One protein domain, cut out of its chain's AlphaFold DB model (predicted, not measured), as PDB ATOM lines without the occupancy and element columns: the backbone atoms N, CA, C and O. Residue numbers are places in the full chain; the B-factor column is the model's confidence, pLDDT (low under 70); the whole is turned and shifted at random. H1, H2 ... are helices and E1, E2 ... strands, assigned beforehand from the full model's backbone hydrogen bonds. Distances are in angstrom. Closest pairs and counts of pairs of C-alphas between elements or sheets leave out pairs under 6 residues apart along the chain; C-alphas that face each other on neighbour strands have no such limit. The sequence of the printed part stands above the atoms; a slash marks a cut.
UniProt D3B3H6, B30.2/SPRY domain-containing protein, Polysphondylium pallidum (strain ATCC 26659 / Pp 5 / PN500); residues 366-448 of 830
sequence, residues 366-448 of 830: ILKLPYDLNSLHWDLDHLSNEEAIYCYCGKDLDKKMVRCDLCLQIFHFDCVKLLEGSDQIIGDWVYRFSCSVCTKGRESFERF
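This is residues 366 to 448 of the 830 residues of the protein "B30.2/SPRY domain-containing protein" of Polysphondylium pallidum (strain ATCC 26659 / Pp 5 / PN500) (UniProt D3B3H6). With little regular structure, this is a rounded body mostly of loops: the small hairpin E1-E2 sits near the middle, the strand pair E3-E4 makes one side, and the unnamed residues 371 to 389 make the opposite side. Short H1 lies in the connection from E3 to E4. The 83 printed residues hold E1, E2, E3, H1, E4 in that order, class mixed, with 18 residues in named elements; both two-stranded sheets are antiparallel. It is compact, radius of gyration of the C-alphas 12.1 A, spanning 31 by 26 by 20 A.

E1, residues 401 to 403, and E2, residues 410 to 412, form an antiparallel hairpin at 146 degrees, with N 402 and O 411 2.8 A apart. E3, residues 431 to 434, and E4, residues 444 to 447, are antiparallel at 175 degrees; N 432 and O 446 are 2.8 A apart. The closest C-alphas of E1 and E3, Arg 403 and Phe 433, are 6.6 A apart. H1, residues 436 to 439, is apart from E1 and E2; it is too short for an O i to N i+4 pair, and its one O i to N i+3 pair is not within range.

E1 begins at C-alpha 401 (199.723, 236.426, 169.874). E3 measures 10.4 A and E4 10.5 A, ending at C-alpha 447 (185.341, 235.105, 169.339).

The printed part has no cut. The link E2 to E3 is long; residues 379 to 381 are under pLDDT 70.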
ATOM      1  N   ILE A 366     197.018 250.947 180.442       84.62
ATOM      2  CA  ILE A 366     198.035 251.097 179.394       84.62
ATOM      3  C   ILE A 366     197.498 252.046 178.319       84.62
ATOM      4  O   ILE A 366     196.783 251.645 177.404       84.62
ATOM      5  N   LEU A 367     197.818 253.333 178.469       88.25
ATOM      6  CA  LEU A 367     197.332 254.418 177.605       88.25
ATOM      7  C   LEU A 367     198.290 254.787 176.458       88.25
ATOM      8  O   LEU A 367     197.904 255.543 175.569       88.25
ATOM      9  N   LYS A 368     199.521 254.265 176.461       90.62
ATOM     10  CA  LYS A 368     200.517 254.428 175.391       90.62
ATOM     11  C   LYS A 368     201.403 253.178 175.314       90.62
ATOM     12  O   LYS A 368     201.579 252.495 176.318       90.62
ATOM     13  N   LEU A 369     201.962 252.908 174.137       93.38
ATOM     14  CA  LEU A 369     203.048 251.944 173.935       93.38
ATOM     15  C   LEU A 369     204.405 252.575 174.330       93.38
ATOM     16  O   LEU A 369     204.523 253.808 174.302       93.38
ATOM     17  N   PRO A 370     205.425 251.769 174.688       93.12
ATOM     18  CA  PRO A 370     206.766 252.273 175.004       93.12
ATOM     19  C   PRO A 370     207.560 252.740 173.766       93.12
ATOM     20  O   PRO A 370     208.559 253.436 173.916       93.12
ATOM     21  N   TYR A 371     207.088 252.417 172.560       93.88
ATOM     22  CA  TYR A 371     207.634 252.798 171.252       93.88
ATOM     23  C   TYR A 371     206.598 253.595 170.429       93.88
ATOM     24  O   TYR A 371     205.441 253.738 170.839       93.88
ATOM     25  N   ASP A 372     207.003 254.132 169.273       91.62
ATOM     26  CA  ASP A 372     206.088 254.701 168.274       91.62
ATOM     27  C   ASP A 372     205.695 253.626 167.244       91.62
ATOM     28  O   ASP A 372     206.520 252.817 166.835       91.62
ATOM     29  N   LEU A 373     204.433 253.614 166.815       90.75
ATOM     30  CA  LEU A 373     203.956 252.727 165.748       90.75
ATOM     31  C   LEU A 373     204.414 253.197 164.361       90.75
ATOM     32  O   LEU A 373     204.515 252.387 163.447       90.75
ATOM     33  N   ASN A 374     204.682 254.497 164.203       90.38
ATOM     34  CA  ASN A 374     205.067 255.093 162.921       90.38
ATOM     35  C   ASN A 374     206.548 254.866 162.564       90.38
ATOM     36  O   ASN A 374     206.953 255.196 161.453       90.38
ATOM     37  N   SER A 375     207.350 254.336 163.494       91.69
ATOM     38  CA  SER A 375     208.774 254.039 163.301       91.69
ATOM     39  C   SER A 375     209.066 252.555 163.061       91.69
ATOM     40  O   SER A 375     210.226 252.176 163.143       91.69
ATOM     41  N   LEU A 376     208.038 251.724 162.843       90.62
ATOM     42  CA  LEU A 376     208.187 250.285 162.607       90.62
ATOM     43  C   LEU A 376     208.134 249.971 161.107       90.62
ATOM     44  O   LEU A 376     207.152 250.312 160.437       90.62
ATOM     45  N   HIS A 377     209.151 249.287 160.589       86.62
ATOM     46  CA  HIS A 377     209.249 248.891 159.186       86.62
ATOM     47  C   HIS A 377     208.675 247.484 159.009       86.62
ATOM     48  O   HIS A 377     209.347 246.474 159.193       86.62
ATOM     49  N   TRP A 378     207.380 247.431 158.695       80.94
ATOM     50  CA  TRP A 378     206.631 246.186 158.524       80.94
ATOM     51  C   TRP A 378     206.841 245.537 157.157       80.94
ATOM     52  O   TRP A 378     206.949 246.222 156.136       80.94
ATOM     53  N   ASP A 379     206.770 244.206 157.134       62.47
ATOM     54  CA  ASP A 379     206.617 243.439 155.903       62.47
ATOM     55  C   ASP A 379     205.298 243.761 155.160       62.47
ATOM     56  O   ASP A 379     204.393 244.442 155.658       62.47
ATOM     57  N   LEU A 380     205.192 243.272 153.919       58.09
ATOM     58  CA  LEU A 380     204.080 243.583 153.010       58.09
ATOM     59  C   LEU A 380     202.708 243.077 153.484       58.09
ATOM     60  O   LEU A 380     201.688 243.547 152.967       58.09
ATOM     61  N   ASP A 381     202.687 242.144 154.436       57.31
ATOM     62  CA  ASP A 381     201.485 241.464 154.917       57.31
ATOM     63  C   ASP A 381     201.165 241.810 156.393       57.31
ATOM     64  O   ASP A 381     200.129 241.398 156.922       57.31
ATOM     65  N   HIS A 382     201.998 242.654 157.021       71.00
ATOM     66  CA  HIS A 382     201.923 243.129 158.406       71.00
ATOM     67  C   HIS A 382     201.988 241.993 159.445       71.00
ATOM     68  O   HIS A 382     201.211 241.962 160.404       71.00
ATOM     69  N   LEU A 383     202.901 241.039 159.220       70.62
ATOM     70  CA  LEU A 383     203.143 239.887 160.101       70.62
ATOM     71  C   LEU A 383     204.363 240.102 161.007       70.62
ATOM     72  O   LEU A 383     204.332 239.738 162.180       70.62
ATOM     73  N   SER A 384     205.413 240.717 160.467       78.31
ATOM     74  CA  SER A 384     206.670 241.034 161.144       78.31
ATOM     75  C   SER A 384     207.165 242.447 160.809       78.31
ATOM     76  O   SER A 384     206.790 243.020 159.781       78.31
ATOM     77  N   ASN A 385     207.995 243.017 161.684       86.62
ATOM     78  CA  ASN A 385     208.732 244.260 161.451       86.62
ATOM     79  C   ASN A 385     210.241 244.077 161.675       86.62
ATOM     80  O   ASN A 385     210.651 243.230 162.470       86.62
ATOM     81  N   GLU A 386     211.049 244.874 160.968       89.06
ATOM     82  CA  GLU A 386     212.520 244.816 161.002       89.06
ATOM     83  C   GLU A 386     213.098 245.110 162.400       89.06
ATOM     84  O   GLU A 386     214.180 244.631 162.734       89.06
ATOM     85  N   GLU A 387     212.374 245.855 163.241       92.00
ATOM     86  CA  GLU A 387     212.784 246.184 164.609       92.00
ATOM     87  C   GLU A 387     212.560 245.053 165.626       92.00
ATOM     88  O   GLU A 387     213.088 245.135 166.734       92.00
ATOM     89  N   ALA A 388     211.766 244.031 165.286       92.19
ATOM     90  CA  ALA A 388     211.294 242.990 166.204       92.19
ATOM     91  C   ALA A 388     210.542 243.532 167.450       92.19
ATOM     92  O   ALA A 388     210.673 243.012 168.562       92.19
ATOM     93  N   ILE A 389     209.730 244.589 167.285       92.69
ATOM     94  CA  ILE A 389     209.023 245.274 168.385       92.69
ATOM     95  C   ILE A 389     207.497 245.114 168.287       92.69
ATOM     96  O   ILE A 389     206.841 245.608 167.362       92.69
ATOM     97  N   TYR A 390     206.907 244.491 169.315       93.06
ATOM     98  CA  TYR A 390     205.472 244.205 169.402       93.06
ATOM     99  C   TYR A 390     204.909 244.421 170.821       93.06
ATOM    100  O   TYR A 390     205.629 244.648 171.800       93.06
ATOM    101  N   CYS A 391     203.580 244.322 170.934       94.38
ATOM    102  CA  CYS A 391     202.798 244.340 172.174       94.38
ATOM    103  C   CYS A 391     202.950 245.606 173.051       94.38
ATOM    104  O   CYS A 391     203.659 246.551 172.722       94.38
ATOM    105  N   TYR A 392     202.273 245.653 174.203       94.69
ATOM    106  CA  TYR A 392     202.464 246.692 175.219       94.69
ATOM    107  C   TYR A 392     203.864 246.665 175.851       94.69
ATOM    108  O   TYR A 392     204.302 247.675 176.392       94.69
ATOM    109  N   CYS A 393     204.536 245.511 175.828       93.69
ATOM    110  CA  CYS A 393     205.822 245.297 176.486       93.69
ATOM    111  C   CYS A 393     207.039 245.689 175.627       93.69
ATOM    112  O   CYS A 393     208.123 245.825 176.186       93.69
ATOM    113  N   GLY A 394     206.873 245.889 174.311       92.31
ATOM    114  CA  GLY A 394     207.973 246.233 173.401       92.31
ATOM    115  C   GLY A 394     208.961 245.089 173.164       92.31
ATOM    116  O   GLY A 394     210.156 245.342 173.064       92.31
ATOM    117  N   LYS A 395     208.474 243.843 173.131       93.31
ATOM    118  CA  LYS A 395     209.271 242.626 172.892       93.31
ATOM    119  C   LYS A 395     208.900 241.976 171.560       93.31
ATOM    120  O   LYS A 395     207.828 242.269 171.031       93.31
ATOM    121  N   ASP A 396     209.760 241.070 171.101       92.69
ATOM    122  CA  ASP A 396     209.599 240.243 169.898       92.69
ATOM    123  C   ASP A 396     208.365 239.309 169.948       92.69
ATOM    124  O   ASP A 396     207.678 239.207 170.972       92.69
ATOM    125  N   LEU A 397     208.069 238.648 168.829       85.88
ATOM    126  CA  LEU A 397     206.972 237.706 168.638       85.88
ATOM    127  C   LEU A 397     206.991 236.527 169.630       85.88
ATOM    128  O   LEU A 397     208.016 236.134 170.180       85.88
ATOM    129  N   ASP A 398     205.824 235.910 169.804       84.25
ATOM    130  CA  ASP A 398     205.654 234.606 170.449       84.25
ATOM    131  C   ASP A 398     204.603 233.781 169.688       84.25
ATOM    132  O   ASP A 398     203.819 234.298 168.890       84.25
ATOM    133  N   LYS A 399     204.540 232.481 169.976       78.12
ATOM    134  CA  LYS A 399     203.531 231.552 169.461       78.12
ATOM    135  C   LYS A 399     202.108 231.977 169.841       78.12
ATOM    136  O   LYS A 399     201.189 231.760 169.054       78.12
ATOM    137  N   LYS A 400     201.894 232.572 171.022       84.88
ATOM    138  CA  LYS A 400     200.572 233.045 171.462       84.88
ATOM    139  C   LYS A 400     200.450 234.559 171.303       84.88
ATOM    140  O   LYS A 400     200.669 235.318 172.250       84.88
ATOM    141  N   MET A 401     199.983 235.005 170.134       87.31
ATOM    142  CA  MET A 401     199.723 236.426 169.874       87.31
ATOM    143  C   MET A 401     198.368 236.742 169.229       87.31
ATOM    144  O   MET A 401     197.867 236.002 168.387       87.31
ATOM    145  N   VAL A 402     197.800 237.882 169.632       87.00
ATOM    146  CA  VAL A 402     196.510 238.446 169.221       87.00
ATOM    147  C   VAL A 402     196.726 239.838 168.616       87.00
ATOM    148  O   VAL A 402     197.473 240.655 169.152       87.00
ATOM    149  N   ARG A 403     196.080 240.147 167.492       88.19
ATOM    150  CA  ARG A 403     196.282 241.390 166.738       88.19
ATOM    151  C   ARG A 403     195.097 242.342 166.884       88.19
ATOM    152  O   ARG A 403     193.938 241.937 166.834       88.19
ATOM    153  N   CYS A 404     195.375 243.629 167.075       88.50
ATOM    154  CA  CYS A 404     194.352 244.652 167.290       88.50
ATOM    155  C   CYS A 404     193.703 245.105 165.967       88.50
ATOM    156  O   CYS A 404     194.386 245.654 165.106       88.50
ATOM    157  N   ASP A 405     192.375 244.993 165.846       84.00
ATOM    158  CA  ASP A 405     191.604 245.436 164.667       84.00
ATOM    159  C   ASP A 405     191.783 246.944 164.350       84.00
ATOM    160  O   ASP A 405     191.506 247.371 163.231       84.00
ATOM    161  N   LEU A 406     192.192 247.767 165.331       85.12
ATOM    162  CA  LEU A 406     192.215 249.238 165.230       85.12
ATOM    163  C   LEU A 406     193.580 249.845 164.873       85.12
ATOM    164  O   LEU A 406     193.617 250.911 164.263       85.12
ATOM    165  N   CYS A 407     194.687 249.216 165.276       87.00
ATOM    166  CA  CYS A 407     196.049 249.697 164.997       87.00
ATOM    167  C   CYS A 407     196.936 248.670 164.290       87.00
ATOM    168  O   CYS A 407     198.096 248.972 164.035       87.00
ATOM    169  N   LEU A 408     196.409 247.472 164.013       85.50
ATOM    170  CA  LEU A 408     197.078 246.329 163.380       85.50
ATOM    171  C   LEU A 408     198.319 245.774 164.105       85.50
ATOM    172  O   LEU A 408     198.719 244.657 163.800       85.50
ATOM    173  N   GLN A 409     198.836 246.449 165.136       89.81
ATOM    174  CA  GLN A 409     199.871 245.907 166.020       89.81
ATOM    175  C   GLN A 409     199.421 244.590 166.684       89.81
ATOM    176  O   GLN A 409     198.243 244.376 167.008       89.81
ATOM    177  N   ILE A 410     200.403 243.719 166.886       90.06
ATOM    178  CA  ILE A 410     200.320 242.368 167.425       90.06
ATOM    179  C   ILE A 410     200.692 242.401 168.923       90.06
ATOM    180  O   ILE A 410     201.564 243.163 169.341       90.06
ATOM    181  N   PHE A 411     200.018 241.604 169.756       91.75
ATOM    182  CA  PHE A 411     200.156 241.588 171.216       91.75
ATOM    183  C   PHE A 411     200.263 240.149 171.748       91.75
ATOM    184  O   PHE A 411     199.488 239.296 171.336       91.75
ATOM    185  N   HIS A 412     201.163 239.867 172.697       91.00
ATOM    186  CA  HIS A 412     201.178 238.593 173.438       91.00
ATOM    187  C   HIS A 412     199.858 238.386 174.190       91.00
ATOM    188  O   HIS A 412     199.384 239.323 174.837       91.00
ATOM    189  N   PHE A 413     199.287 237.174 174.162       89.31
ATOM    190  CA  PHE A 413     198.060 236.870 174.923       89.31
ATOM    191  C   PHE A 413     198.247 237.143 176.424       89.31
ATOM    192  O   PHE A 413     197.396 237.784 177.032       89.31
ATOM    193  N   ASP A 414     199.394 236.762 176.993       89.44
ATOM    194  CA  ASP A 414     199.700 236.943 178.423       89.44
ATOM    195  C   ASP A 414     199.931 238.413 178.830       89.44
ATOM    196  O   ASP A 414     199.977 238.735 180.012       89.44
ATOM    197  N   CYS A 415     200.056 239.331 177.864       91.56
ATOM    198  CA  CYS A 415     200.095 240.776 178.117       91.56
ATOM    199  C   CYS A 415     198.719 241.454 177.965       91.56
ATOM    200  O   CYS A 415     198.593 242.643 178.268       91.56
ATOM    201  N   VAL A 416     197.698 240.736 177.486       91.31
ATOM    202  CA  VAL A 416     196.317 241.220 177.346       91.31
ATOM    203  C   VAL A 416     195.507 240.712 178.536       91.31
ATOM    204  O   VAL A 416     195.280 239.518 178.690       91.31
ATOM    205  N   LYS A 417     195.014 241.616 179.384       89.25
ATOM    206  CA  LYS A 417     194.426 241.282 180.698       89.25
ATOM    207  C   LYS A 417     193.085 240.552 180.606       89.25
ATOM    208  O   LYS A 417     192.656 239.921 181.562       89.25
ATOM    209  N   LEU A 418     192.402 240.650 179.463       88.88
ATOM    210  CA  LEU A 418     191.219 239.831 179.161       88.88
ATOM    211  C   LEU A 418     191.549 238.379 178.773       88.88
ATOM    212  O   LEU A 418     190.630 237.579 178.615       88.88
ATOM    213  N   LEU A 419     192.828 238.067 178.560       87.25
ATOM    214  CA  LEU A 419     193.318 236.810 177.996       87.25
ATOM    215  C   LEU A 419     194.398 236.138 178.865       87.25
ATOM    216  O   LEU A 419     194.616 234.934 178.725       87.25
ATOM    217  N   GLU A 420     195.018 236.882 179.779       83.50
ATOM    218  CA  GLU A 420     195.916 236.399 180.830       83.50
ATOM    219  C   GLU A 420     195.322 235.172 181.553       83.50
ATOM    220  O   GLU A 420     194.216 235.216 182.094       83.50
ATOM    221  N   GLY A 421     196.043 234.044 181.520       80.50
ATOM    222  CA  GLY A 421     195.613 232.789 182.150       80.50
ATOM    223  C   GLY A 421     194.468 232.037 181.453       80.50
ATOM    224  O   GLY A 421     193.939 231.092 182.035       80.50
ATOM    225  N   SER A 422     194.071 232.419 180.234       83.69
ATOM    226  CA  SER A 422     193.056 231.696 179.448       83.69
ATOM    227  C   SER A 422     193.665 230.663 178.492       83.69
ATOM    228  O   SER A 422     194.712 230.900 177.886       83.69
ATOM    229  N   ASP A 423     192.985 229.530 178.294       84.62
ATOM    230  CA  ASP A 423     193.412 228.507 177.334       84.62
ATOM    231  C   ASP A 423     193.310 229.000 175.883       84.62
ATOM    232  O   ASP A 423     192.334 229.648 175.489       84.62
ATOM    233  N   GLN A 424     194.347 228.707 175.087       82.69
ATOM    234  CA  GLN A 424     194.519 229.202 173.718       82.69
ATOM    235  C   GLN A 424     195.055 228.131 172.776       82.69
ATOM    236  O   GLN A 424     196.068 227.496 173.070       82.69
ATOM    237  N   ILE A 425     194.425 228.027 171.605       85.56
ATOM    238  CA  ILE A 425     194.903 227.240 170.467       85.56
ATOM    239  C   ILE A 425     195.632 228.162 169.481       85.56
ATOM    240  O   ILE A 425     195.182 229.279 169.209       85.56
ATOM    241  N   ILE A 426     196.791 227.729 168.983       84.88
ATOM    242  CA  ILE A 426     197.695 228.588 168.208       84.88
ATOM    243  C   ILE A 426     197.091 228.827 166.820       84.88
ATOM    244  O   ILE A 426     196.597 227.898 166.185       84.88
ATOM    245  N   GLY A 427     197.122 230.067 166.330       78.56
ATOM    246  CA  GLY A 427     196.577 230.403 165.012       78.56
ATOM    247  C   GLY A 427     195.047 230.509 164.939       78.56
ATOM    248  O   GLY A 427     194.516 230.558 163.833       78.56
ATOM    249  N   ASP A 428     194.321 230.582 166.065       83.62
ATOM    250  CA  ASP A 428     192.919 231.026 166.036       83.62
ATOM    251  C   ASP A 428     192.837 232.489 165.580       83.62
ATOM    252  O   ASP A 428     193.139 233.406 166.338       83.62
ATOM    253  N   TRP A 429     192.409 232.695 164.336       79.69
ATOM    254  CA  TRP A 429     192.220 234.001 163.698       79.69
ATOM    255  C   TRP A 429     190.752 234.477 163.718       79.69
ATOM    256  O   TRP A 429     190.441 235.580 163.260       79.69
ATOM    257  N   VAL A 430     189.826 233.669 164.256       79.56
ATOM    258  CA  VAL A 430     188.366 233.881 164.168       79.56
ATOM    259  C   VAL A 430     187.856 234.673 165.382       79.56
ATOM    260  O   VAL A 430     186.945 234.279 166.119       79.56
ATOM    261  N   TYR A 431     188.485 235.827 165.596       83.69
ATOM    262  CA  TYR A 431     188.235 236.733 166.712       83.69
ATOM    263  C   TYR A 431     188.294 238.206 166.279       83.69
ATOM    264  O   TYR A 431     188.771 238.563 165.196       83.69
ATOM    265  N   ARG A 432     187.848 239.087 167.174       84.50
ATOM    266  CA  ARG A 432     188.077 240.531 167.135       84.50
ATOM    267  C   ARG A 432     188.705 240.988 168.440       84.50
ATOM    268  O   ARG A 432     188.304 240.544 169.514       84.50
ATOM    269  N   PHE A 433     189.692 241.871 168.339       89.12
ATOM    270  CA  PHE A 433     190.411 242.419 169.484       89.12
ATOM    271  C   PHE A 433     190.611 243.925 169.320       89.12
ATOM    272  O   PHE A 433     190.881 244.420 168.226       89.12
ATOM    273  N   SER A 434     190.499 244.671 170.414       90.00
ATOM    274  CA  SER A 434     190.914 246.073 170.482       90.00
ATOM    275  C   SER A 434     191.759 246.299 171.728       90.00
ATOM    276  O   SER A 434     191.308 246.050 172.848       90.00
ATOM    277  N   CYS A 435     192.992 246.762 171.518       93.19
ATOM    278  CA  CYS A 435     193.965 246.981 172.580       93.19
ATOM    279  C   CYS A 435     193.629 248.210 173.443       93.19
ATOM    280  O   CYS A 435     192.990 249.165 172.990       93.19
ATOM    281  N   SER A 436     194.133 248.203 174.679       93.94
ATOM    282  CA  SER A 436     193.914 249.231 175.701       93.94
ATOM    283  C   SER A 436     194.300 250.641 175.224       93.94
ATOM    284  O   SER A 436     193.612 251.611 175.532       93.94
ATOM    285  N   VAL A 437     195.346 250.763 174.400       93.06
ATOM    286  CA  VAL A 437     195.830 252.054 173.883       93.06
ATOM    287  C   VAL A 437     194.802 252.696 172.941       93.06
ATOM    288  O   VAL A 437     194.421 253.850 173.135       93.06
ATOM    289  N   CYS A 438     194.276 251.944 171.968       91.62
ATOM    290  CA  CYS A 438     193.291 252.455 171.004       91.62
ATOM    291  C   CYS A 438     191.945 252.815 171.647       91.62
ATOM    292  O   CYS A 438     191.262 253.734 171.194       91.62
ATOM    293  N   THR A 439     191.557 252.107 172.707       90.69
ATOM    294  CA  THR A 439     190.268 252.279 173.397       90.69
ATOM    295  C   THR A 439     190.337 253.188 174.627       90.69
ATOM    296  O   THR A 439     189.318 253.390 175.294       90.69
ATOM    297  N   LYS A 440     191.518 253.750 174.927       89.62
ATOM    298  CA  LYS A 440     191.801 254.602 176.098       89.62
ATOM    299  C   LYS A 440     191.542 253.892 177.436       89.62
ATOM    300  O   LYS A 440     190.953 254.456 178.354       89.62
ATOM    301  N   GLY A 441     191.996 252.643 177.530       86.12
ATOM    302  CA  GLY A 441     192.113 251.878 178.770       86.12
ATOM    303  C   GLY A 441     191.252 250.620 178.876       86.12
ATOM    304  O   GLY A 441     191.362 249.904 179.869       86.12
ATOM    305  N   ARG A 442     190.395 250.328 177.888       86.81
ATOM    306  CA  ARG A 442     189.436 249.207 177.939       86.81
ATOM    307  C   ARG A 442     189.671 248.223 176.809       86.81
ATOM    308  O   ARG A 442     189.223 248.445 175.689       86.81
ATOM    309  N   GLU A 443     190.368 247.140 177.098       93.12
ATOM    310  CA  GLU A 443     190.478 246.037 176.147       93.12
ATOM    311  C   GLU A 443     189.088 245.469 175.820       93.12
ATOM    312  O   GLU A 443     188.166 245.537 176.638       93.12
ATOM    313  N   SER A 444     188.936 244.903 174.627       88.62
ATOM    314  CA  SER A 444     187.755 244.118 174.259       88.62
ATOM    315  C   SER A 444     188.163 242.972 173.347       88.62
ATOM    316  O   SER A 444     188.858 243.208 172.358       88.62
ATOM    317  N   PHE A 445     187.707 241.762 173.660       88.31
ATOM    318  CA  PHE A 445     187.967 240.550 172.890       88.31
ATOM    319  C   PHE A 445     186.662 239.773 172.679       88.31
ATOM    320  O   PHE A 445     185.870 239.628 173.609       88.31
ATOM    321  N   GLU A 446     186.439 239.290 171.459       83.62
ATOM    322  CA  GLU A 446     185.225 238.587 171.032       83.62
ATOM    323  C   GLU A 446     185.619 237.460 170.063       83.62
ATOM    324  O   GLU A 446     186.312 237.724 169.080       83.62
ATOM    325  N   ARG A 447     185.199 236.210 170.312       83.38
ATOM    326  CA  ARG A 447     185.341 235.105 169.339       83.38
ATOM    327  C   ARG A 447     184.038 234.890 168.591       83.38
ATOM    328  O   ARG A 447     182.962 235.006 169.175       83.38
ATOM    329  N   PHE A 448     184.147 234.494 167.330       82.06
ATOM    330  CA  PHE A 448     183.001 234.178 166.482       82.06
ATOM    331  C   PHE A 448     182.873 232.668 166.293       82.06
ATOM    332  O   PHE A 448     183.838 231.916 166.454       82.06
TER     333      PHE A 448